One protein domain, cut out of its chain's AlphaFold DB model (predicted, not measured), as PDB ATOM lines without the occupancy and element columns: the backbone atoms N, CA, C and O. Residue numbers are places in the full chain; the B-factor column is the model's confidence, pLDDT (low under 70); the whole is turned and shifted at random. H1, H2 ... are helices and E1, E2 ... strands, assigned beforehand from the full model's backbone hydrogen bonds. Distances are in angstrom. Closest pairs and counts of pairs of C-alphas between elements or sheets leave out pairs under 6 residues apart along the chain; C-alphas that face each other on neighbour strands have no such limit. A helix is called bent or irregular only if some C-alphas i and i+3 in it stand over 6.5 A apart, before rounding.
ATOM      1  N   VAL A  95     -22.561  38.494 -45.254       98.69
ATOM      2  CA  VAL A  95     -21.382  39.350 -45.118       98.69
ATOM      3  C   VAL A  95     -21.062  39.509 -43.638       98.69
ATOM      4  O   VAL A  95     -21.893  40.008 -42.877       98.69
ATOM      5  N   SER A  96     -19.866  39.112 -43.220       98.38
ATOM      6  CA  SER A  96     -19.425  39.224 -41.834       98.38
ATOM      7  C   SER A  96     -18.061  39.891 -41.690       98.38
ATOM      8  O   SER A  96     -17.157  39.712 -42.506       98.38
ATOM      9  N   GLY A  97     -17.904  40.683 -40.632       96.38
ATOM     10  CA  GLY A  97     -16.600  41.204 -40.243       96.38
ATOM     11  C   GLY A  97     -16.645  42.323 -39.217       96.38
ATOM     12  O   GLY A  97     -17.707  42.846 -38.889       96.38
ATOM     13  N   THR A  98     -15.481  42.722 -38.701       97.88
ATOM     14  CA  THR A  98     -15.425  43.780 -37.677       97.88
ATOM     15  C   THR A  98     -15.895  45.122 -38.238       97.88
ATOM     16  O   THR A  98     -16.687  45.820 -37.600       97.88
ATOM     17  N   ARG A  99     -15.427  45.491 -39.438       98.56
ATOM     18  CA  ARG A  99     -15.824  46.722 -40.140       98.56
ATOM     19  C   ARG A  99     -16.375  46.397 -41.519       98.56
ATOM     20  O   ARG A  99     -15.648  45.879 -42.359       98.56
ATOM     21  N   ILE A 100     -17.619  46.769 -41.775       98.88
ATOM     22  CA  ILE A 100     -18.279  46.566 -43.062       98.88
ATOM     23  C   ILE A 100     -18.626  47.934 -43.638       98.88
ATOM     24  O   ILE A 100     -19.315  48.724 -42.990       98.88
ATOM     25  N   ARG A 101     -18.134  48.234 -44.842       98.81
ATOM     26  CA  ARG A 101     -18.480  49.458 -45.573       98.81
ATOM     27  C   ARG A 101     -18.779  49.139 -47.030       98.81
ATOM     28  O   ARG A 101     -17.849  48.972 -47.811       98.81
ATOM     29  N   LEU A 102     -20.058  49.096 -47.374       98.75
ATOM     30  CA  LEU A 102     -20.510  48.800 -48.731       98.75
ATOM     31  C   LEU A 102     -21.285  49.980 -49.308       98.75
ATOM     32  O   LEU A 102     -22.081  50.610 -48.606       98.75
ATOM     33  N   GLU A 103     -21.039  50.249 -50.584       98.31
ATOM     34  CA  GLU A 103     -21.729  51.267 -51.372       98.31
ATOM     35  C   GLU A 103     -22.318  50.645 -52.641       98.31
ATOM     36  O   GLU A 103     -21.718  49.740 -53.228       98.31
ATOM     37  N   ASP A 104     -23.499  51.096 -53.059       96.75
ATOM     38  CA  ASP A 104     -24.153  50.669 -54.302       96.75
ATOM     39  C   ASP A 104     -24.193  49.135 -54.451       96.75
ATOM     40  O   ASP A 104     -23.852  48.601 -55.500       96.75
ATOM     41  N   SER A 105     -24.509  48.398 -53.384       96.94
ATOM     42  CA  SER A 105     -24.356  46.935 -53.345       96.94
ATOM     43  C   SER A 105     -25.659  46.217 -52.997       96.94
ATOM     44  O   SER A 105     -26.510  46.747 -52.275       96.94
ATOM     45  N   ILE A 106     -25.805  44.982 -53.478       95.69
ATOM     46  CA  ILE A 106     -26.948  44.113 -53.173       95.69
ATOM     47  C   ILE A 106     -26.453  42.882 -52.424       95.69
ATOM     48  O   ILE A 106     -25.550  42.180 -52.874       95.69
ATOM     49  N   ILE A 107     -27.067  42.617 -51.275       96.69
ATOM     50  CA  ILE A 107     -26.759  41.470 -50.431       96.69
ATOM     51  C   ILE A 107     -28.029  40.628 -50.301       96.69
ATOM     52  O   ILE A 107     -29.003  41.047 -49.675       96.69
ATOM     53  N   TYR A 108     -28.010  39.428 -50.870       93.38
ATOM     54  CA  TYR A 108     -29.015  38.386 -50.675       93.38
ATOM     55  C   TYR A 108     -28.623  37.513 -49.490       93.38
ATOM     56  O   TYR A 108     -28.126  36.398 -49.638       93.38
ATOM     57  N   GLY A 109     -28.793  38.069 -48.298       93.94
ATOM     58  CA  GLY A 109     -28.361  37.450 -47.060       93.94
ATOM     59  C   GLY A 109     -28.230  38.476 -45.948       93.94
ATOM     60  O   GLY A 109     -28.789  39.572 -46.009       93.94
ATOM     61  N   ASN A 110     -27.499  38.106 -44.903       97.19
ATOM     62  CA  ASN A 110     -27.342  38.945 -43.722       97.19
ATOM     63  C   ASN A 110     -26.068  39.785 -43.802       97.19
ATOM     64  O   ASN A 110     -25.099  39.404 -44.454       97.19
ATOM     65  N   VAL A 111     -26.044  40.894 -43.070       98.69
ATOM     66  CA  VAL A 111     -24.826  41.671 -42.822       98.69
ATOM     67  C   VAL A 111     -24.607  41.703 -41.319       98.69
ATOM     68  O   VAL A 111     -25.484  42.160 -40.590       98.69
ATOM     69  N   VAL A 112     -23.472  41.206 -40.837       98.56
ATOM     70  CA  VAL A 112     -23.203  41.047 -39.401       98.56
ATOM     71  C   VAL A 112     -21.821  41.595 -39.065       98.56
ATOM     72  O   VAL A 112     -20.811  41.040 -39.491       98.56
ATOM     73  N   GLY A 113     -21.757  42.665 -38.276       98.12
ATOM     74  CA  GLY A 113     -20.474  43.235 -37.870       98.12
ATOM     75  C   GLY A 113     -20.541  44.155 -36.662       98.12
ATOM     76  O   GLY A 113     -21.614  44.448 -36.137       98.12
ATOM     77  N   ALA A 114     -19.381  44.638 -36.218       98.25
ATOM     78  CA  ALA A 114     -19.324  45.604 -35.123       98.25
ATOM     79  C   ALA A 114     -19.653  47.020 -35.619       98.25
ATOM     80  O   ALA A 114     -20.531  47.685 -35.066       98.25
ATOM     81  N   ASP A 115     -18.989  47.457 -36.693       98.62
ATOM     82  CA  ASP A 115     -19.271  48.717 -37.380       98.62
ATOM     83  C   ASP A 115     -19.771  48.441 -38.800       98.62
ATOM     84  O   ASP A 115     -19.010  47.982 -39.650       98.62
ATOM     85  N   VAL A 116     -21.028  48.773 -39.076       98.88
ATOM     86  CA  VAL A 116     -21.674  48.579 -40.375       98.88
ATOM     87  C   VAL A 116     -22.053  49.935 -40.967       98.88
ATOM     88  O   VAL A 116     -22.788  50.719 -40.360       98.88
ATOM     89  N   ILE A 117     -21.537  50.217 -42.161       98.81
ATOM     90  CA  ILE A 117     -21.833  51.411 -42.951       98.81
ATOM     91  C   ILE A 117     -22.352  50.966 -44.320       98.81
ATOM     92  O   ILE A 117     -21.640  50.284 -45.053       98.81
ATOM     93  N   LEU A 118     -23.578  51.356 -44.657       98.81
ATOM     94  CA  LEU A 118     -24.239  51.010 -45.915       98.81
ATOM     95  C   LEU A 118     -24.743  52.284 -46.594       98.81
ATOM     96  O   LEU A 118     -25.454  53.079 -45.972       98.81
ATOM     97  N   GLU A 119     -24.378  52.482 -47.857       98.19
ATOM     98  CA  GLU A 119     -24.824  53.622 -48.660       98.19
ATOM     99  C   GLU A 119     -25.377  53.128 -50.001       98.19
ATOM    100  O   GLU A 119     -24.690  52.423 -50.730       98.19
ATOM    101  N   ASN A 120     -26.624  53.481 -50.328       96.44
ATOM    102  CA  ASN A 120     -27.303  53.038 -51.556       96.44
ATOM    103  C   ASN A 120     -27.361  51.501 -51.711       96.44
ATOM    104  O   ASN A 120     -27.234  50.970 -52.814       96.44
ATOM    105  N   CYS A 121     -27.518  50.771 -50.606       96.88
ATOM    106  CA  CYS A 121     -27.516  49.309 -50.615       96.88
ATOM    107  C   CYS A 121     -28.930  48.718 -50.544       96.88
ATOM    108  O   CYS A 121     -29.856  49.318 -49.996       96.88
ATOM    109  N   ALA A 122     -29.073  47.476 -51.002       95.25
ATOM    110  CA  ALA A 122     -30.221  46.634 -50.684       95.25
ATOM    111  C   ALA A 122     -29.757  45.363 -49.968       95.25
ATOM    112  O   ALA A 122     -29.072  44.526 -50.550       95.25
ATOM    113  N   VAL A 123     -30.149  45.208 -48.704       96.31
ATOM    114  CA  VAL A 123     -29.907  43.995 -47.918       96.31
ATOM    115  C   VAL A 123     -31.212  43.216 -47.812       96.31
ATOM    116  O   VAL A 123     -32.098  43.535 -47.016       96.31
ATOM    117  N   VAL A 124     -31.326  42.163 -48.616       92.62
ATOM    118  CA  VAL A 124     -32.437  41.205 -48.608       92.62
ATOM    119  C   VAL A 124     -32.191  40.182 -47.491       92.62
ATOM    120  O   VAL A 124     -32.001  38.991 -47.716       92.62
ATOM    121  N   GLY A 125     -32.136  40.695 -46.266       93.25
ATOM    122  CA  GLY A 125     -31.864  39.960 -45.038       93.25
ATOM    123  C   GLY A 125     -31.630  40.908 -43.864       93.25
ATOM    124  O   GLY A 125     -31.949  42.101 -43.932       93.25
ATOM    125  N   ILE A 126     -31.133  40.373 -42.751       96.81
ATOM    126  CA  ILE A 126     -31.018  41.118 -41.495       96.81
ATOM    127  C   ILE A 126     -29.653  41.798 -41.413       96.81
ATOM    128  O   ILE A 126     -28.615  41.148 -41.553       96.81
ATOM    129  N   VAL A 127     -29.650  43.093 -41.096       98.75
ATOM    130  CA  VAL A 127     -28.428  43.818 -40.726       98.75
ATOM    131  C   VAL A 127     -28.267  43.807 -39.210       98.75
ATOM    132  O   VAL A 127     -29.138  44.282 -38.490       98.75
ATOM    133  N   THR A 128     -27.156  43.283 -38.704       98.62
ATOM    134  CA  THR A 128     -26.807  43.291 -37.280       98.62
ATOM    135  C   THR A 128     -25.520  44.077 -37.073       98.62
ATOM    136  O   THR A 128     -24.489  43.748 -37.659       98.62
ATOM    137  N   ALA A 129     -25.586  45.112 -36.237       98.50
ATOM    138  CA  ALA A 129     -24.473  46.001 -35.936       98.50
ATOM    139  C   ALA A 129     -24.273  46.141 -34.423       98.50
ATOM    140  O   ALA A 129     -25.108  46.734 -33.735       98.50
ATOM    141  N   GLU A 130     -23.163  45.630 -33.899       97.75
ATOM    142  CA  GLU A 130     -22.945  45.613 -32.448       97.75
ATOM    143  C   GLU A 130     -22.716  47.011 -31.874       97.75
ATOM    144  O   GLU A 130     -23.402  47.425 -30.943       97.75
ATOM    145  N   ARG A 131     -21.816  47.777 -32.491       98.06
ATOM    146  CA  ARG A 131     -21.417  49.103 -32.016       98.06
ATOM    147  C   ARG A 131     -22.011  50.233 -32.846       98.06
ATOM    148  O   ARG A 131     -22.423  51.267 -32.320       98.06
ATOM    149  N   LYS A 132     -22.031  50.088 -34.168       98.38
ATOM    150  CA  LYS A 132     -22.433  51.190 -35.042       98.38
ATOM    151  C   LYS A 132     -23.145  50.706 -36.287       98.38
ATOM    152  O   LYS A 132     -22.545  50.011 -37.096       98.38
ATOM    153  N   LEU A 133     -24.362  51.194 -36.494       98.75
ATOM    154  CA  LEU A 133     -25.051  51.168 -37.779       98.75
ATOM    155  C   LEU A 133     -25.133  52.587 -38.349       98.75
ATOM    156  O   LEU A 133     -25.694  53.485 -37.723       98.75
ATOM    157  N   HIS A 134     -24.599  52.791 -39.551       98.75
ATOM    158  CA  HIS A 134     -24.865  53.978 -40.362       98.75
ATOM    159  C   HIS A 134     -25.414  53.538 -41.715       98.75
ATOM    160  O   HIS A 134     -24.682  52.968 -42.515       98.75
ATOM    161  N   ALA A 135     -26.690  53.806 -41.966       98.62
ATOM    162  CA  ALA A 135     -27.338  53.456 -43.220       98.62
ATOM    163  C   ALA A 135     -27.879  54.715 -43.904       98.62
ATOM    164  O   ALA A 135     -28.523  55.555 -43.264       98.62
ATOM    165  N   LYS A 136     -27.606  54.842 -45.202       97.88
ATOM    166  CA  LYS A 136     -28.079  55.935 -46.050       97.88
ATOM    167  C   LYS A 136     -28.669  55.372 -47.336       97.88
ATOM    168  O   LYS A 136     -28.009  54.550 -47.969       97.88
ATOM    169  N   ASN A 137     -29.856  55.826 -47.740       95.25
ATOM    170  CA  ASN A 137     -30.506  55.379 -48.984       95.25
ATOM    171  C   ASN A 137     -30.526  53.844 -49.092       95.25
ATOM    172  O   ASN A 137     -30.138  53.283 -50.108       95.25
ATOM    173  N   THR A 138     -30.817  53.155 -47.991       95.81
ATOM    174  CA  THR A 138     -30.587  51.710 -47.888       95.81
ATOM    175  C   THR A 138     -31.873  51.001 -47.507       95.81
ATOM    176  O   THR A 138     -32.539  51.396 -46.547       95.81
ATOM    177  N   LEU A 139     -32.177  49.931 -48.237       94.56
ATOM    178  CA  LEU A 139     -33.226  48.977 -47.902       94.56
ATOM    179  C   LEU A 139     -32.638  47.833 -47.077       94.56
ATOM    180  O   LEU A 139     -31.600  47.274 -47.432       94.56
ATOM    181  N   MET A 140     -33.334  47.431 -46.020       95.44
ATOM    182  CA  MET A 140     -33.016  46.233 -45.237       95.44
ATOM    183  C   MET A 140     -34.283  45.407 -45.019       95.44
ATOM    184  O   MET A 140     -35.373  45.967 -44.918       95.44
ATOM    185  N   TYR A 141     -34.189  44.085 -44.865       93.25
ATOM    186  CA  TYR A 141     -35.369  43.323 -44.431       93.25
ATOM    187  C   TYR A 141     -35.807  43.781 -43.031       93.25
ATOM    188  O   TYR A 141     -36.958  44.146 -42.799       93.25
ATOM    189  N   THR A 142     -34.844  43.842 -42.116       96.06
ATOM    190  CA  THR A 142     -34.908  44.511 -40.812       96.06
ATOM    191  C   THR A 142     -33.476  44.721 -40.314       96.06
ATOM    192  O   THR A 142     -32.519  44.263 -40.949       96.06
ATOM    193  N   PHE A 143     -33.305  45.382 -39.171       98.31
ATOM    194  CA  PHE A 143     -32.003  45.531 -38.544       98.31
ATOM    195  C   PHE A 143     -32.043  45.356 -37.022       98.31
ATOM    196  O   PHE A 143     -33.079  45.477 -36.361       98.31
ATOM    197  N   LYS A 144     -30.867  45.063 -36.474       98.31
ATOM    198  CA  LYS A 144     -30.553  45.069 -35.051       98.31
ATOM    199  C   LYS A 144     -29.314  45.925 -34.859       98.31
ATOM    200  O   LYS A 144     -28.274  45.645 -35.452       98.31
ATOM    201  N   SER A 145     -29.405  46.956 -34.037       97.62
ATOM    202  CA  SER A 145     -28.234  47.730 -33.635       97.62
ATOM    203  C   SER A 145     -28.274  47.984 -32.140       97.62
ATOM    204  O   SER A 145     -29.346  48.270 -31.618       97.62
ATOM    205  N   TYR A 146     -27.143  47.829 -31.448       95.88
ATOM    206  CA  TYR A 146     -27.131  47.781 -29.979       95.88
ATOM    207  C   TYR A 146     -26.544  49.021 -29.301       95.88
ATOM    208  O   TYR A 146     -26.967  49.350 -28.194       95.88
ATOM    209  N   GLU A 147     -25.649  49.753 -29.960       97.06
ATOM    210  CA  GLU A 147     -25.125  51.017 -29.434       97.06
ATOM    211  C   GLU A 147     -25.610  52.208 -30.272       97.06
ATOM    212  O   GLU A 147     -26.655  52.784 -29.970       97.06
ATOM    213  N   THR A 148     -24.890  52.579 -31.337       97.94
ATOM    214  CA  THR A 148     -25.185  53.785 -32.128       97.94
ATOM    215  C   THR A 148     -25.841  53.460 -33.464       97.94
ATOM    216  O   THR A 148     -25.246  52.801 -34.313       97.94
ATOM    217  N   THR A 149     -27.020  54.024 -33.713       98.56
ATOM    218  CA  THR A 149     -27.749  53.910 -34.981       98.56
ATOM    219  C   THR A 149     -27.952  55.282 -35.618       98.56
ATOM    220  O   THR A 149     -28.511  56.186 -34.998       98.56
ATOM    221  N   LYS A 150     -27.543  55.443 -36.880       98.50
ATOM    222  CA  LYS A 150     -27.835  56.624 -37.702       98.50
ATOM    223  C   LYS A 150     -28.462  56.205 -39.028       98.50
ATOM    224  O   LYS A 150     -27.813  55.511 -39.809       98.50
ATOM    225  N   LEU A 151     -29.678  56.673 -39.293       98.44
ATOM    226  CA  LEU A 151     -30.450  56.332 -40.489       98.44
ATOM    227  C   LEU A 151     -30.814  57.604 -41.259       98.44
ATOM    228  O   LEU A 151     -31.248  58.590 -40.661       98.44
ATOM    229  N   MET A 152     -30.615  57.586 -42.574       97.31
ATOM    230  CA  MET A 152     -30.982  58.677 -43.483       97.31
ATOM    231  C   MET A 152     -31.615  58.075 -44.732       97.31
ATOM    232  O   MET A 152     -30.959  57.281 -45.405       97.31
ATOM    233  N   ASN A 153     -32.865  58.424 -45.033       94.12
ATOM    234  CA  ASN A 153     -33.618  57.822 -46.136       94.12
ATOM    235  C   ASN A 153     -33.505  56.276 -46.170       94.12
ATOM    236  O   ASN A 153     -32.942  55.688 -47.092       94.12
ATOM    237  N   VAL A 154     -33.933  55.615 -45.093       95.69
ATOM    238  CA  VAL A 154     -33.843  54.154 -44.935       95.69
ATOM    239  C   VAL A 154     -35.231  53.541 -45.030       95.69
ATOM    240  O   VAL A 154     -36.197  54.096 -44.503       95.69
ATOM    241  N   SER A 155     -35.314  52.365 -45.648       93.44
ATOM    242  CA  SER A 155     -36.528  51.559 -45.682       93.44
ATOM    243  C   SER A 155     -36.305  50.172 -45.083       93.44
ATOM    244  O   SER A 155     -35.232  49.574 -45.201       93.44
ATOM    245  N   THR A 156     -37.331  49.651 -44.415       94.06
ATOM    246  CA  THR A 156     -37.374  48.277 -43.921       94.06
ATOM    247  C   THR A 156     -38.542  47.513 -44.522       94.06
ATOM    248  O   THR A 156     -39.600  48.068 -44.807       94.06
ATOM    249  N   VAL A 157     -38.379  46.206 -44.698       90.69
ATOM    250  CA  VAL A 157     -39.494  45.346 -45.117       90.69
ATOM    251  C   VAL A 157     -40.388  45.026 -43.923       90.69
ATOM    252  O   VAL A 157     -41.611  45.144 -44.010       90.69
ATOM    253  N   LEU A 158     -39.786  44.645 -42.794       90.81
ATOM    254  CA  LEU A 158     -40.521  44.418 -41.559       90.81
ATOM    255  C   LEU A 158     -40.866  45.747 -40.871       90.81
ATOM    256  O   LEU A 158     -40.024  46.648 -40.810       90.81
ATOM    257  N   PRO A 159     -42.062  45.850 -40.262       91.81
ATOM    258  CA  PRO A 159     -42.508  47.026 -39.512       91.81
ATOM    259  C   PRO A 159     -41.883  47.114 -38.106       91.81
ATOM    260  O   PRO A 159     -42.517  47.600 -37.164       91.81
ATOM    261  N   GLN A 160     -40.685  46.558 -37.925       94.25
ATOM    262  CA  GLN A 160     -39.986  46.532 -36.647       94.25
ATOM    263  C   GLN A 160     -38.478  46.341 -36.823       94.25
ATOM    264  O   GLN A 160     -38.042  45.614 -37.721       94.25
ATOM    265  N   ALA A 161     -37.703  46.937 -35.918       97.25
ATOM    266  CA  ALA A 161     -36.261  46.756 -35.778       97.25
ATOM    267  C   ALA A 161     -35.839  46.868 -34.304       97.25
ATOM    268  O   ALA A 161     -36.506  47.539 -33.512       97.25
ATOM    269  N   ILE A 162     -34.727  46.225 -33.936       97.69
ATOM    270  CA  ILE A 162     -34.139  46.356 -32.594       97.69
ATOM    271  C   ILE A 162     -33.159  47.521 -32.609       97.69
ATOM    272  O   ILE A 162     -32.255  47.560 -33.448       97.69
ATOM    273  N   ILE A 163     -33.322  48.437 -31.658       97.12
ATOM    274  CA  ILE A 163     -32.462  49.607 -31.511       97.12
ATOM    275  C   ILE A 163     -31.790  49.641 -30.143       97.12
ATOM    276  O   ILE A 163     -32.304  49.141 -29.139       97.12
ATOM    277  N   GLY A 164     -30.615  50.253 -30.148       92.25
ATOM    278  CA  GLY A 164     -29.717  50.348 -29.021       92.25
ATOM    279  C   GLY A 164     -29.963  51.574 -28.162       92.25
ATOM    280  O   GLY A 164     -31.074  52.096 -28.056       92.25
ATOM    281  N   THR A 165     -28.884  52.045 -27.550       92.00
ATOM    282  CA  THR A 165     -28.872  53.235 -26.699       92.00
ATOM    283  C   THR A 165     -29.054  54.539 -27.469       92.00
ATOM    284  O   THR A 165     -29.767  55.417 -26.989       92.00
ATOM    285  N   GLU A 166     -28.431  54.688 -28.640       96.00
ATOM    286  CA  GLU A 166     -28.498  55.917 -29.434       96.00
ATOM    287  C   GLU A 166     -29.149  55.679 -30.798       96.00
ATOM    288  O   GLU A 166     -28.643  54.917 -31.621       96.00
ATOM    289  N   LEU A 167     -30.228  56.415 -31.077       97.19
ATOM    290  CA  LEU A 167     -30.869  56.467 -32.388       97.19
ATOM    291  C   LEU A 167     -30.874  57.902 -32.920       97.19
ATOM    292  O   LEU A 167     -31.297  58.835 -32.239       97.19
ATOM    293  N   LYS A 168     -30.416  58.074 -34.161       97.88
ATOM    294  CA  LYS A 168     -30.489  59.324 -34.922       97.88
ATOM    295  C   LYS A 168     -31.176  59.060 -36.253       97.88
ATOM    296  O   LYS A 168     -30.577  58.479 -37.159       97.88
ATOM    297  N   LEU A 169     -32.415  59.516 -36.361       97.19
ATOM    298  CA  LEU A 169     -33.183  59.518 -37.600       97.19
ATOM    299  C   LEU A 169     -33.036  60.892 -38.257       97.19
ATOM    300  O   LEU A 169     -33.408  61.895 -37.650       97.19
ATOM    301  N   ALA A 170     -32.461  60.954 -39.459       95.69
ATOM    302  CA  ALA A 170     -32.567  62.163 -40.279       95.69
ATOM    303  C   ALA A 170     -33.955  62.262 -40.927       95.69
ATOM    304  O   ALA A 170     -34.503  63.354 -41.021       95.69
ATOM    305  N   ASP A 171     -34.521  61.109 -41.284       93.75
ATOM    306  CA  ASP A 171     -35.846  60.940 -41.875       93.75
ATOM    307  C   ASP A 171     -36.549  59.748 -41.197       93.75
ATOM    308  O   ASP A 171     -35.858  58.848 -40.699       93.75
ATOM    309  N   PRO A 172     -37.894  59.697 -41.184       94.19
ATOM    310  CA  PRO A 172     -38.634  58.499 -40.793       94.19
ATOM    311  C   PRO A 172     -38.227  57.266 -41.614       94.19
ATOM    312  O   PRO A 172     -37.949  57.359 -42.810       94.19
ATOM    313  N   VAL A 173     -38.224  56.091 -40.982       95.00
ATOM    314  CA  VAL A 173     -37.897  54.814 -41.629       95.00
ATOM    315  C   VAL A 173     -39.136  54.273 -42.332       95.00
ATOM    316  O   VAL A 173     -40.097  53.883 -41.673       95.00
ATOM    317  N   SER A 174     -39.121  54.229 -43.661       92.44
ATOM    318  CA  SER A 174     -40.263  53.745 -44.452       92.44
ATOM    319  C   SER A 174     -40.408  52.225 -44.370       92.44
ATOM    320  O   SER A 174     -39.412  51.511 -44.315       92.44
ATOM    321  N   VAL A 175     -41.634  51.705 -44.413       91.06
ATOM    322  CA  VAL A 175     -41.922  50.266 -44.369       91.06
ATOM    323  C   VAL A 175     -42.479  49.796 -45.716       91.06
ATOM    324  O   VAL A 175     -43.687  49.802 -45.953       91.06
ATOM    325  N   THR A 176     -41.592  49.373 -46.614       86.62
ATOM    326  CA  THR A 176     -41.919  49.005 -48.008       86.62
ATOM    327  C   THR A 176     -42.710  47.703 -48.107       86.62
ATOM    328  O   THR A 176     -43.622  47.587 -48.929       86.62
ATOM    329  N   GLY A 177     -42.459  46.747 -47.203       75.88
ATOM    330  CA  GLY A 177     -43.118  45.435 -47.207       75.88
ATOM    331  C   GLY A 177     -44.648  45.510 -47.128       75.88
ATOM    332  O   GLY A 177     -45.350  44.618 -47.609       75.88
ATOM    333  N   LEU A 178     -45.186  46.606 -46.592       74.62
ATOM    334  CA  LEU A 178     -46.619  46.833 -46.427       74.62
ATOM    335  C   LEU A 178     -47.276  47.596 -47.591       74.62
ATOM    336  O   LEU A 178     -48.472  47.845 -47.524       74.62
ATOM    337  N   GLY A 179     -46.548  47.937 -48.660       61.06
ATOM    338  CA  GLY A 179     -47.036  48.810 -49.742       61.06
ATOM    339  C   GLY A 179     -48.226  48.295 -50.570       61.06
ATOM    340  O   GLY A 179     -48.862  49.082 -51.258       61.06
ATOM    341  N   GLU A 180     -48.565  47.001 -50.496       60.66
ATOM    342  CA  GLU A 180     -49.803  46.458 -51.097       60.66
ATOM    343  C   GLU A 180     -51.045  46.652 -50.208       60.66
ATOM    344  O   GLU A 180     -52.161  46.361 -50.636       60.66
ATOM    345  N   LEU A 181     -50.873  47.094 -48.960       63.12
ATOM    346  CA  LEU A 181     -52.000  47.418 -48.094       63.12
ATOM    347  C   LEU A 181     -52.601  48.754 -48.538       63.12
ATOM    348  O   LEU A 181     -51.876  49.675 -48.903       63.12
ATOM    349  N   GLU A 182     -53.929  48.871 -48.490       56.38
ATOM    350  CA  GLU A 182     -54.606  50.153 -48.700       56.38
ATOM    351  C   GLU A 182     -54.219  51.110 -47.568       56.38
ATOM    352  O   GLU A 182     -54.777  51.076 -46.469       56.38
ATOM    353  N   LEU A 183     -53.205  51.933 -47.818       61.19
ATOM    354  CA  LEU A 183     -52.729  52.929 -46.873       61.19
ATOM    355  C   LEU A 183     -53.438  54.263 -47.132       61.19
ATOM    356  O   LEU A 183     -53.615  54.651 -48.294       61.19
ATOM    357  N   PRO A 184     -53.820  55.001 -46.075       53.19
ATOM    358  CA  PRO A 184     -54.293  56.367 -46.228       53.19
ATOM    359  C   PRO A 184     -53.256  57.189 -47.006       53.19
ATOM    360  O   PRO A 184     -52.066  57.134 -46.711       53.19
ATOM    361  N   GLU A 185     -53.710  57.945 -48.008       60.78
ATOM    362  CA  GLU A 185     -52.891  58.872 -48.814       60.78
ATOM    363  C   GLU A 185     -51.856  58.245 -49.770       60.78
ATOM    364  O   GLU A 185     -51.082  58.980 -50.382       60.78
ATOM    365  N   GLY A 186     -51.839  56.917 -49.954       61.38
ATOM    366  CA  GLY A 186     -50.945  56.260 -50.924       61.38
ATOM    367  C   GLY A 186     -49.452  56.381 -50.593       61.38
ATOM    368  O   GLY A 186     -48.607  56.161 -51.460       61.38
ATOM    369  N   ARG A 187     -49.120  56.746 -49.350       69.56
ATOM    370  CA  ARG A 187     -47.749  56.788 -48.834       69.56
ATOM    371  C   ARG A 187     -47.443  55.511 -48.072       69.56
ATOM    372  O   ARG A 187     -48.304  54.996 -47.360       69.56
ATOM    373  N   LEU A 188     -46.205  55.035 -48.191       81.62
ATOM    374  CA  LEU A 188     -45.717  53.944 -47.358       81.62
ATOM    375  C   LEU A 188     -45.799  54.346 -45.876       81.62
ATOM    376  O   LEU A 188     -45.568  55.512 -45.542       81.62
ATOM    377  N   PRO A 189     -46.124  53.405 -44.976       88.12
ATOM    378  CA  PRO A 189     -46.125  53.699 -43.558       88.12
ATOM    379  C   PRO A 189     -44.672  53.882 -43.105       88.12
ATOM    380  O   PRO A 189     -43.772  53.239 -43.639       88.12
ATOM    381  N   ALA A 190     -44.430  54.745 -42.123       91.44
ATOM    382  CA  ALA A 190     -43.077  55.038 -41.663       91.44
ATOM    383  C   ALA A 190     -42.991  55.084 -40.138       91.44
ATOM    384  O   ALA A 190     -43.950  55.492 -39.478       91.44
ATOM    385  N   MET A 191     -41.839  54.651 -39.622       94.69
ATOM    386  CA  MET A 191     -41.477  54.658 -38.210       94.69
ATOM    387  C   MET A 191     -40.618  55.876 -37.878       94.69
ATOM    388  O   MET A 191     -39.593  56.104 -38.528       94.69
ATOM    389  N   ASP A 192     -40.981  56.619 -36.840       95.69
ATOM    390  CA  ASP A 192     -40.194  57.737 -36.319       95.69
ATOM    391  C   ASP A 192     -39.934  57.609 -34.803       95.69
ATOM    392  O   ASP A 192     -40.007  56.519 -34.233       95.69
ATOM    393  N   ASN A 193     -39.539  58.702 -34.143       95.62
ATOM    394  CA  ASN A 193     -39.211  58.671 -32.715       95.62
ATOM    395  C   ASN A 193     -40.425  58.367 -31.815       95.62
ATOM    396  O   ASN A 193     -40.221  57.908 -30.690       95.62
ATOM    397  N   ASP A 194     -41.655  58.578 -32.292       95.19
ATOM    398  CA  ASP A 194     -42.882  58.259 -31.555       95.19
ATOM    399  C   ASP A 194     -43.207  56.753 -31.607       95.19
ATOM    400  O   ASP A 194     -43.975  56.248 -30.786       95.19
ATOM    401  N   ASP A 195     -42.571  56.007 -32.517       95.88
ATOM    402  CA  ASP A 195     -42.718  54.556 -32.679       95.88
ATOM    403  C   ASP A 195     -41.675  53.751 -31.875       95.88
ATOM    404  O   ASP A 195     -41.478  52.550 -32.096       95.88
ATOM    405  N   ILE A 196     -40.978  54.400 -30.935       96.62
ATOM    406  CA  ILE A 196     -40.012  53.743 -30.053       96.62
ATOM    407  C   ILE A 196     -40.737  53.122 -28.859       96.62
ATOM    408  O   ILE A 196     -41.293  53.813 -28.004       96.62
ATOM    409  N   ILE A 197     -40.659  51.798 -28.746       95.19
ATOM    410  CA  ILE A 197     -41.295  51.029 -27.672       95.19
ATOM    411  C   ILE A 197     -40.276  50.179 -26.912       95.19
ATOM    412  O   ILE A 197     -39.256  49.757 -27.453       95.19
ATOM    413  N   LYS A 198     -40.559  49.906 -25.634       94.38
ATOM    414  CA  LYS A 198     -39.741  49.029 -24.786       94.38
ATOM    415  C   LYS A 198     -40.536  47.802 -24.374       94.38
ATOM    416  O   LYS A 198     -41.614  47.937 -23.804       94.38
ATOM    417  N   ILE A 199     -39.984  46.622 -24.637       92.56
ATOM    418  CA  ILE A 199     -40.582  45.325 -24.305       92.56
ATOM    419  C   ILE A 199     -39.473  44.444 -23.733       92.56
ATOM    420  O   ILE A 199     -38.422  44.303 -24.355       92.56
ATOM    421  N   ASP A 200     -39.689  43.883 -22.542       90.00
ATOM    422  CA  ASP A 200     -38.781  42.922 -21.894       90.00
ATOM    423  C   ASP A 200     -37.307  43.366 -21.861       90.00
ATOM    424  O   ASP A 200     -36.383  42.606 -22.144       90.00
ATOM    425  N   GLY A 201     -37.077  44.645 -21.545       87.94
ATOM    426  CA  GLY A 201     -35.733  45.230 -21.461       87.94
ATOM    427  C   GLY A 201     -35.071  45.540 -22.808       87.94
ATOM    428  O   GLY A 201     -33.982  46.107 -22.821       87.94
ATOM    429  N   SER A 202     -35.726  45.232 -23.928       93.00
ATOM    430  CA  SER A 202     -35.277  45.575 -25.279       93.00
ATOM    431  C   SER A 202     -36.018  46.803 -25.809       93.00
ATOM    432  O   SER A 202     -37.203  46.993 -25.524       93.00
ATOM    433  N   THR A 203     -35.325  47.632 -26.591       96.81
ATOM    434  CA  THR A 203     -35.918  48.798 -27.261       96.81
ATOM    435  C   THR A 203     -36.126  48.477 -28.738       96.81
ATOM    436  O   THR A 203     -35.233  47.956 -29.407       96.81
ATOM    437  N   TYR A 204     -37.311  48.790 -29.246       97.19
ATOM    438  CA  TYR A 204     -37.705  48.558 -30.627       97.19
ATOM    439  C   TYR A 204     -38.136  49.870 -31.268       97.19
ATOM    440  O   TYR A 204     -38.792  50.686 -30.625       97.19
ATOM    441  N   LEU A 205     -37.819  50.029 -32.547       97.31
ATOM    442  CA  LEU A 205     -38.513  50.949 -33.443       97.31
ATOM    443  C   LEU A 205     -39.594  50.122 -34.147       97.31
ATOM    444  O   LEU A 205     -39.240  49.165 -34.838       97.31
ATOM    445  N   SER A 206     -40.883  50.384 -33.912       95.06
ATOM    446  CA  SER A 206     -41.946  49.486 -34.383       95.06
ATOM    447  C   SER A 206     -43.292  50.163 -34.632       95.06
ATOM    448  O   SER A 206     -43.846  50.811 -33.751       95.06
ATOM    449  N   LEU A 207     -43.903  49.857 -35.782       91.25
ATOM    450  CA  LEU A 207     -45.298  50.222 -36.067       91.25
ATOM    451  C   LEU A 207     -46.323  49.329 -35.372       91.25
ATOM    452  O   LEU A 207     -47.518  49.584 -35.504       91.25
ATOM    453  N   SER A 208     -45.907  48.271 -34.669       86.19
ATOM    454  CA  SER A 208     -46.836  47.296 -34.086       86.19
ATOM    455  C   SER A 208     -48.005  47.909 -33.293       86.19
ATOM    456  O   SER A 208     -49.121  47.425 -33.486       86.19
ATOM    457  N   PRO A 209     -47.854  49.008 -32.518       85.62
ATOM    458  CA  PRO A 209     -48.981  49.618 -31.803       85.62
ATOM    459  C   PRO A 209     -50.002  50.317 -32.717       85.62
ATOM    460  O   PRO A 209     -51.144  50.534 -32.319       85.62
ATOM    461  N   ARG A 210     -49.595  50.691 -33.936       85.00
ATOM    462  CA  ARG A 210     -50.411  51.416 -34.926       85.00
ATOM    463  C   ARG A 210     -51.081  50.484 -35.935       85.00
ATOM    464  O   ARG A 210     -51.927  50.928 -36.710       85.00
ATOM    465  N   ILE A 211     -50.726  49.198 -35.947       82.38
ATOM    466  CA  ILE A 211     -51.305  48.221 -36.870       82.38
ATOM    467  C   ILE A 211     -52.695  47.809 -36.374       82.38
ATOM    468  O   ILE A 211     -52.840  47.004 -35.460       82.38
ATOM    469  N   LEU A 212     -53.732  48.336 -37.030       79.06
ATOM    470  CA  LEU A 212     -55.134  48.040 -36.704       79.06
ATOM    471  C   LEU A 212     -55.598  46.664 -37.208       79.06
ATOM    472  O   LEU A 212     -56.499  46.065 -36.627       79.06
ATOM    473  N   ASN A 213     -55.001  46.160 -38.293       83.31
ATOM    474  CA  ASN A 213     -55.388  44.899 -38.930       83.31
ATOM    475  C   ASN A 213     -54.191  43.944 -39.035       83.31
ATOM    476  O   ASN A 213     -53.555  43.803 -40.083       83.31
ATOM    477  N   LEU A 214     -53.891  43.286 -37.914       82.19
ATOM    478  CA  LEU A 214     -52.777  42.344 -37.797       82.19
ATOM    479  C   LEU A 214     -52.902  41.152 -38.753       82.19
ATOM    480  O   LEU A 214     -51.890  40.684 -39.263       82.19
ATOM    481  N   GLU A 215     -54.117  40.670 -39.035       84.75
ATOM    482  CA  GLU A 215     -54.312  39.536 -39.947       84.75
ATOM    483  C   GLU A 215     -53.875  39.861 -41.376       84.75
ATOM    484  O   GLU A 215     -53.249  39.035 -42.040       84.75
ATOM    485  N   THR A 216     -54.188  41.066 -41.854       84.31
ATOM    486  CA  THR A 216     -53.826  41.486 -43.214       84.31
ATOM    487  C   THR A 216     -52.324  41.718 -43.324       84.31
ATOM    488  O   THR A 216     -51.704  41.258 -44.283       84.31
ATOM    489  N   VAL A 217     -51.718  42.345 -42.309       84.88
ATOM    490  CA  VAL A 217     -50.257  42.478 -42.228       84.88
ATOM    491  C   VAL A 217     -49.590  41.107 -42.210       84.88
ATOM    492  O   VAL A 217     -48.670  40.880 -42.986       84.88
ATOM    493  N   LYS A 218     -50.081  40.166 -41.398       85.12
ATOM    494  CA  LYS A 218     -49.522  38.814 -41.318       85.12
ATOM    495  C   LYS A 218     -49.564  38.096 -42.666       85.12
ATOM    496  O   LYS A 218     -48.532  37.638 -43.127       85.12
ATOM    497  N   LYS A 219     -50.712  38.098 -43.354       86.62
ATOM    498  CA  LYS A 219     -50.831  37.514 -44.706       86.62
ATOM    499  C   LYS A 219     -49.851  38.135 -45.700       86.62
ATOM    500  O   LYS A 219     -49.327  37.444 -46.571       86.62
ATOM    501  N   ARG A 220     -49.624  39.449 -45.599       86.69
ATOM    502  CA  ARG A 220     -48.644  40.137 -46.439       86.69
ATOM    503  C   ARG A 220     -47.226  39.680 -46.106       86.69
ATOM    504  O   ARG A 220     -46.490  39.370 -47.034       86.69
ATOM    505  N   LEU A 221     -46.869  39.597 -44.826       86.56
ATOM    506  CA  LEU A 221     -45.568  39.084 -44.391       86.56
ATOM    507  C   LEU A 221     -45.344  37.641 -44.865       86.56
ATOM    508  O   LEU A 221     -44.308  37.387 -45.463       86.56
ATOM    509  N   ASP A 222     -46.338  36.756 -44.750       87.06
ATOM    510  CA  ASP A 222     -46.250  35.368 -45.237       87.06
ATOM    511  C   ASP A 222     -45.930  35.312 -46.753       87.06
ATOM    512  O   ASP A 222     -45.128  34.498 -47.214       87.06
ATOM    513  N   LYS A 223     -46.516  36.215 -47.559       85.88
ATOM    514  CA  LYS A 223     -46.219  36.331 -49.003       85.88
ATOM    515  C   LYS A 223     -44.783  36.801 -49.261       85.88
ATOM    516  O   LYS A 223     -44.156  36.335 -50.213       85.88
ATOM    517  N   LEU A 224     -44.281  37.737 -48.456       86.94
ATOM    518  CA  LEU A 224     -42.902  38.222 -48.560       86.94
ATOM    519  C   LEU A 224     -41.909  37.131 -48.158       86.94
ATOM    520  O   LEU A 224     -40.924  36.923 -48.860       86.94
ATOM    521  N   GLU A 225     -42.198  36.399 -47.083       85.06
ATOM    522  CA  GLU A 225     -41.394  35.269 -46.620       85.06
ATOM    523  C   GLU A 225     -41.267  34.192 -47.698       85.06
ATOM    524  O   GLU A 225     -40.159  33.742 -47.958       85.06
ATOM    525  N   GLY A 226     -42.343  33.870 -48.425       85.06
ATOM    526  CA  GLY A 226     -42.265  32.930 -49.549       85.06
ATOM    527  C   GLY A 226     -41.342  33.386 -50.692       85.06
ATOM    528  O   GLY A 226     -40.722  32.557 -51.358       85.06
ATOM    529  N   ALA A 227     -41.204  34.696 -50.928       83.06
ATOM    530  CA  ALA A 227     -40.239  35.219 -51.902       83.06
ATOM    531  C   ALA A 227     -38.794  35.130 -51.383       83.06
ATOM    532  O   ALA A 227     -37.877  34.845 -52.151       83.06
ATOM    533  N   LEU A 228     -38.595  35.336 -50.080       85.25
ATOM    534  CA  LEU A 228     -37.295  35.185 -49.425       85.25
ATOM    535  C   LEU A 228     -36.871  33.718 -49.310       85.25
ATOM    536  O   LEU A 228     -35.689  33.419 -49.432       85.25
ATOM    537  N   GLU A 229     -37.818  32.795 -49.147       86.44
ATOM    538  CA  GLU A 229     -37.560  31.354 -49.125       86.44
ATOM    539  C   GLU A 229     -36.961  30.872 -50.453       86.44
ATOM    540  O   GLU A 229     -36.045  30.054 -50.447       86.44
ATOM    541  N   GLN A 230     -37.386  31.436 -51.590       83.06
ATOM    542  CA  GLN A 230     -36.766  31.153 -52.894       83.06
ATOM    543  C   GLN A 230     -35.292  31.566 -52.928       83.06
ATOM    544  O   GLN A 230     -34.468  30.840 -53.469       83.06
ATOM    545  N   VAL A 231     -34.950  32.707 -52.325       85.25
ATOM    546  CA  VAL A 231     -33.556  33.161 -52.214       85.25
ATOM    547  C   VAL A 231     -32.768  32.251 -51.272       85.25
ATOM    548  O   VAL A 231     -31.656  31.852 -51.594       85.25
ATOM    549  N   ALA A 232     -33.349  31.889 -50.127       81.44
ATOM    550  CA  ALA A 232     -32.691  31.076 -49.106       81.44
ATOM    551  C   ALA A 232     -32.470  29.613 -49.528       81.44
ATOM    552  O   ALA A 232     -31.548  28.966 -49.036       81.44
ATOM    553  N   THR A 233     -33.321  29.084 -50.409       83.94
ATOM    554  CA  THR A 233     -33.238  27.703 -50.913       83.94
ATOM    555  C   THR A 233     -32.513  27.588 -52.252       83.94
ATOM    556  O   THR A 233     -32.258  26.468 -52.697       83.94
ATOM    557  N   PRO A 242     -34.244  37.830 -60.049       84.25
ATOM    558  CA  PRO A 242     -33.577  39.107 -60.287       84.25
ATOM    559  C   PRO A 242     -33.889  40.131 -59.191       84.25
ATOM    560  O   PRO A 242     -35.044  40.223 -58.752       84.25
ATOM    561  N   ALA A 243     -32.898  40.950 -58.825       82.31
ATOM    562  CA  ALA A 243     -33.025  41.991 -57.801       82.31
ATOM    563  C   ALA A 243     -34.284  42.833 -58.003       82.31
ATOM    564  O   ALA A 243     -35.098  42.979 -57.098       82.31
ATOM    565  N   SER A 244     -34.505  43.298 -59.232       82.88
ATOM    566  CA  SER A 244     -35.665  44.106 -59.606       82.88
ATOM    567  C   SER A 244     -37.009  43.434 -59.302       82.88
ATOM    568  O   SER A 244     -37.948  44.098 -58.861       82.88
ATOM    569  N   LYS A 245     -37.116  42.114 -59.496       85.19
ATOM    570  CA  LYS A 245     -38.330  41.343 -59.196       85.19
ATOM    571  C   LYS A 245     -38.523  41.176 -57.689       85.19
ATOM    572  O   LYS A 245     -39.655  41.298 -57.212       85.19
ATOM    573  N   LEU A 246     -37.447  40.910 -56.947       84.69
ATOM    574  CA  LEU A 246     -37.491  40.810 -55.485       84.69
ATOM    575  C   LEU A 246     -37.854  42.154 -54.862       84.69
ATOM    576  O   LEU A 246     -38.843  42.225 -54.144       84.69
ATOM    577  N   LEU A 247     -37.142  43.224 -55.206       83.50
ATOM    578  CA  LEU A 247     -37.384  44.577 -54.704       83.50
ATOM    579  C   LEU A 247     -38.812  45.049 -55.001       83.50
ATOM    580  O   LEU A 247     -39.497  45.533 -54.103       83.50
ATOM    581  N   HIS A 248     -39.320  44.796 -56.209       84.31
ATOM    582  CA  HIS A 248     -40.724  45.062 -56.525       84.31
ATOM    583  C   HIS A 248     -41.684  44.256 -55.635       84.31
ATOM    584  O   HIS A 248     -42.680  44.781 -55.142       84.31
ATOM    585  N   THR A 249     -41.397  42.973 -55.394       84.50
ATOM    586  CA  THR A 249     -42.206  42.131 -54.493       84.50
ATOM    587  C   THR A 249     -42.177  42.658 -53.058       84.50
ATOM    588  O   THR A 249     -43.209  42.639 -52.388       84.50
ATOM    589  N   LEU A 250     -41.035  43.192 -52.618       82.19
ATOM    590  CA  LEU A 250     -40.840  43.861 -51.332       82.19
ATOM    591  C   LEU A 250     -41.481  45.261 -51.266       82.19
ATOM    592  O   LEU A 250     -41.413  45.886 -50.215       82.19
ATOM    593  N   GLY A 251     -42.125  45.737 -52.339       78.31
ATOM    594  CA  GLY A 251     -42.819  47.029 -52.375       78.31
ATOM    595  C   GLY A 251     -41.897  48.239 -52.535       78.31
ATOM    596  O   GLY A 251     -42.255  49.329 -52.106       78.31
ATOM    597  N   VAL A 252     -40.709  48.042 -53.109       78.31
ATOM    598  CA  VAL A 252     -39.722  49.097 -53.384       78.31
ATOM    599  C   VAL A 252     -39.984  49.671 -54.776       78.31
ATOM    600  O   VAL A 252     -40.137  48.903 -55.736       78.31
ATOM    601  N   ASP A 253     -40.025  50.998 -54.910       75.06
ATOM    602  CA  ASP A 253     -40.199  51.634 -56.216       75.06
ATOM    603  C   ASP A 253     -38.925  51.495 -57.066       75.06
ATOM    604  O   ASP A 253     -37.806  51.478 -56.556       75.06
TER     605      ASP A 253
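Overview. This is residues 95 to 233 and 242 to 253 of the 261 residues of an uncharacterized protein of Natronomonas moolapensis (strain DSM 18674 / CECT 7526 / JCM 14361 / 8.8.11) (UniProt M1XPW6). The chain is wound in stacked turns, a short solenoid: the bent strands E1, E2, E3 and E4 lie parallel, one after another, and E6 and E7 share the far side of E4. The hairpin of E8 and E9, with E5 beside E9, is toward the end of the stack away from E1; the helices H1 and H2 lie outside the coil and only graze it. The 151 printed residues include named elements in the order E1 to E9, H1, H2; the class is mixed, helices and strands. E1, E2, E3, E4, E6 and E7 make a branched parallel sheet, and E5, E9, E8, in that order, an antiparallel one. The whole is compact, with a radius of gyration of the C-alphas of 14.6 A, and spans 40 by 36 by 27 A.

Arrangement. E1, residues 95 to 103, bends by 128 degrees at residue 98 and is parallel to E2, residues 111 to 119, with N 100 and O 115 2.8 A apart. On the other side of E2 lies E3, residues 122 to 145, parallel to it, with N 116 and O 132 2.8 A apart. E3 bends by 164 degrees at residue 130. Its next parallel neighbour is E4, residues 148 to 156, with N 133 and O 148 2.8 A apart. On the other side of E4 lie E6, residues 166 to 169, and E7, residues 173 to 175, both parallel to it; N 149 and O 166, and N 156 and O 174, are each 2.8 A apart. E5, residues 160 to 163, and E9, residues 202 to 206, are antiparallel, with N 161 and O 205 2.9 A apart. E8, residues 196 to 199, forms a hairpin with E9, with N 204 and O 197 2.8 A apart. The two sheets form a sandwich, two sheets face to face, their facing parts 9.4 A centre to centre and their best planes 38 degrees apart. H1, residues 214 to 233, only grazes the branched sheet with its residues 224 to 232. H2, residues 243 to 249, only grazes it with residues 243 to 247. H1 and H2 only just touch, with 3 pairs of C-alphas within 8 A, the closest being those of Leu 224 and Thr 249 at 7.1 A; they run opposite ways at a shallow tilt of 21 degrees. Every O i to N i+4 pair of H2 is within hydrogen-bond range, and 14 of 16 in H1.

Along the chain. E1 begins at C-alpha 95, (-21.382, 39.350, -45.118). E3 is 17.2 A from first to last C-alpha, E4 17.8 A and H1 27.7 A. H2 ends at C-alpha 249, (-42.206, 42.131, -54.493).

Size, cuts and confidence. The C-alphas farthest apart, those of Thr 98 and Glu 185, are 41.9 A apart. Residues 234 to 241 are not printed, and C-alphas 233 and 242 are 14.8 A apart across the cut. The link from E7 to E8, residues 176 to 195, is long; within it, residues 179 to 187 have pLDDT under 70.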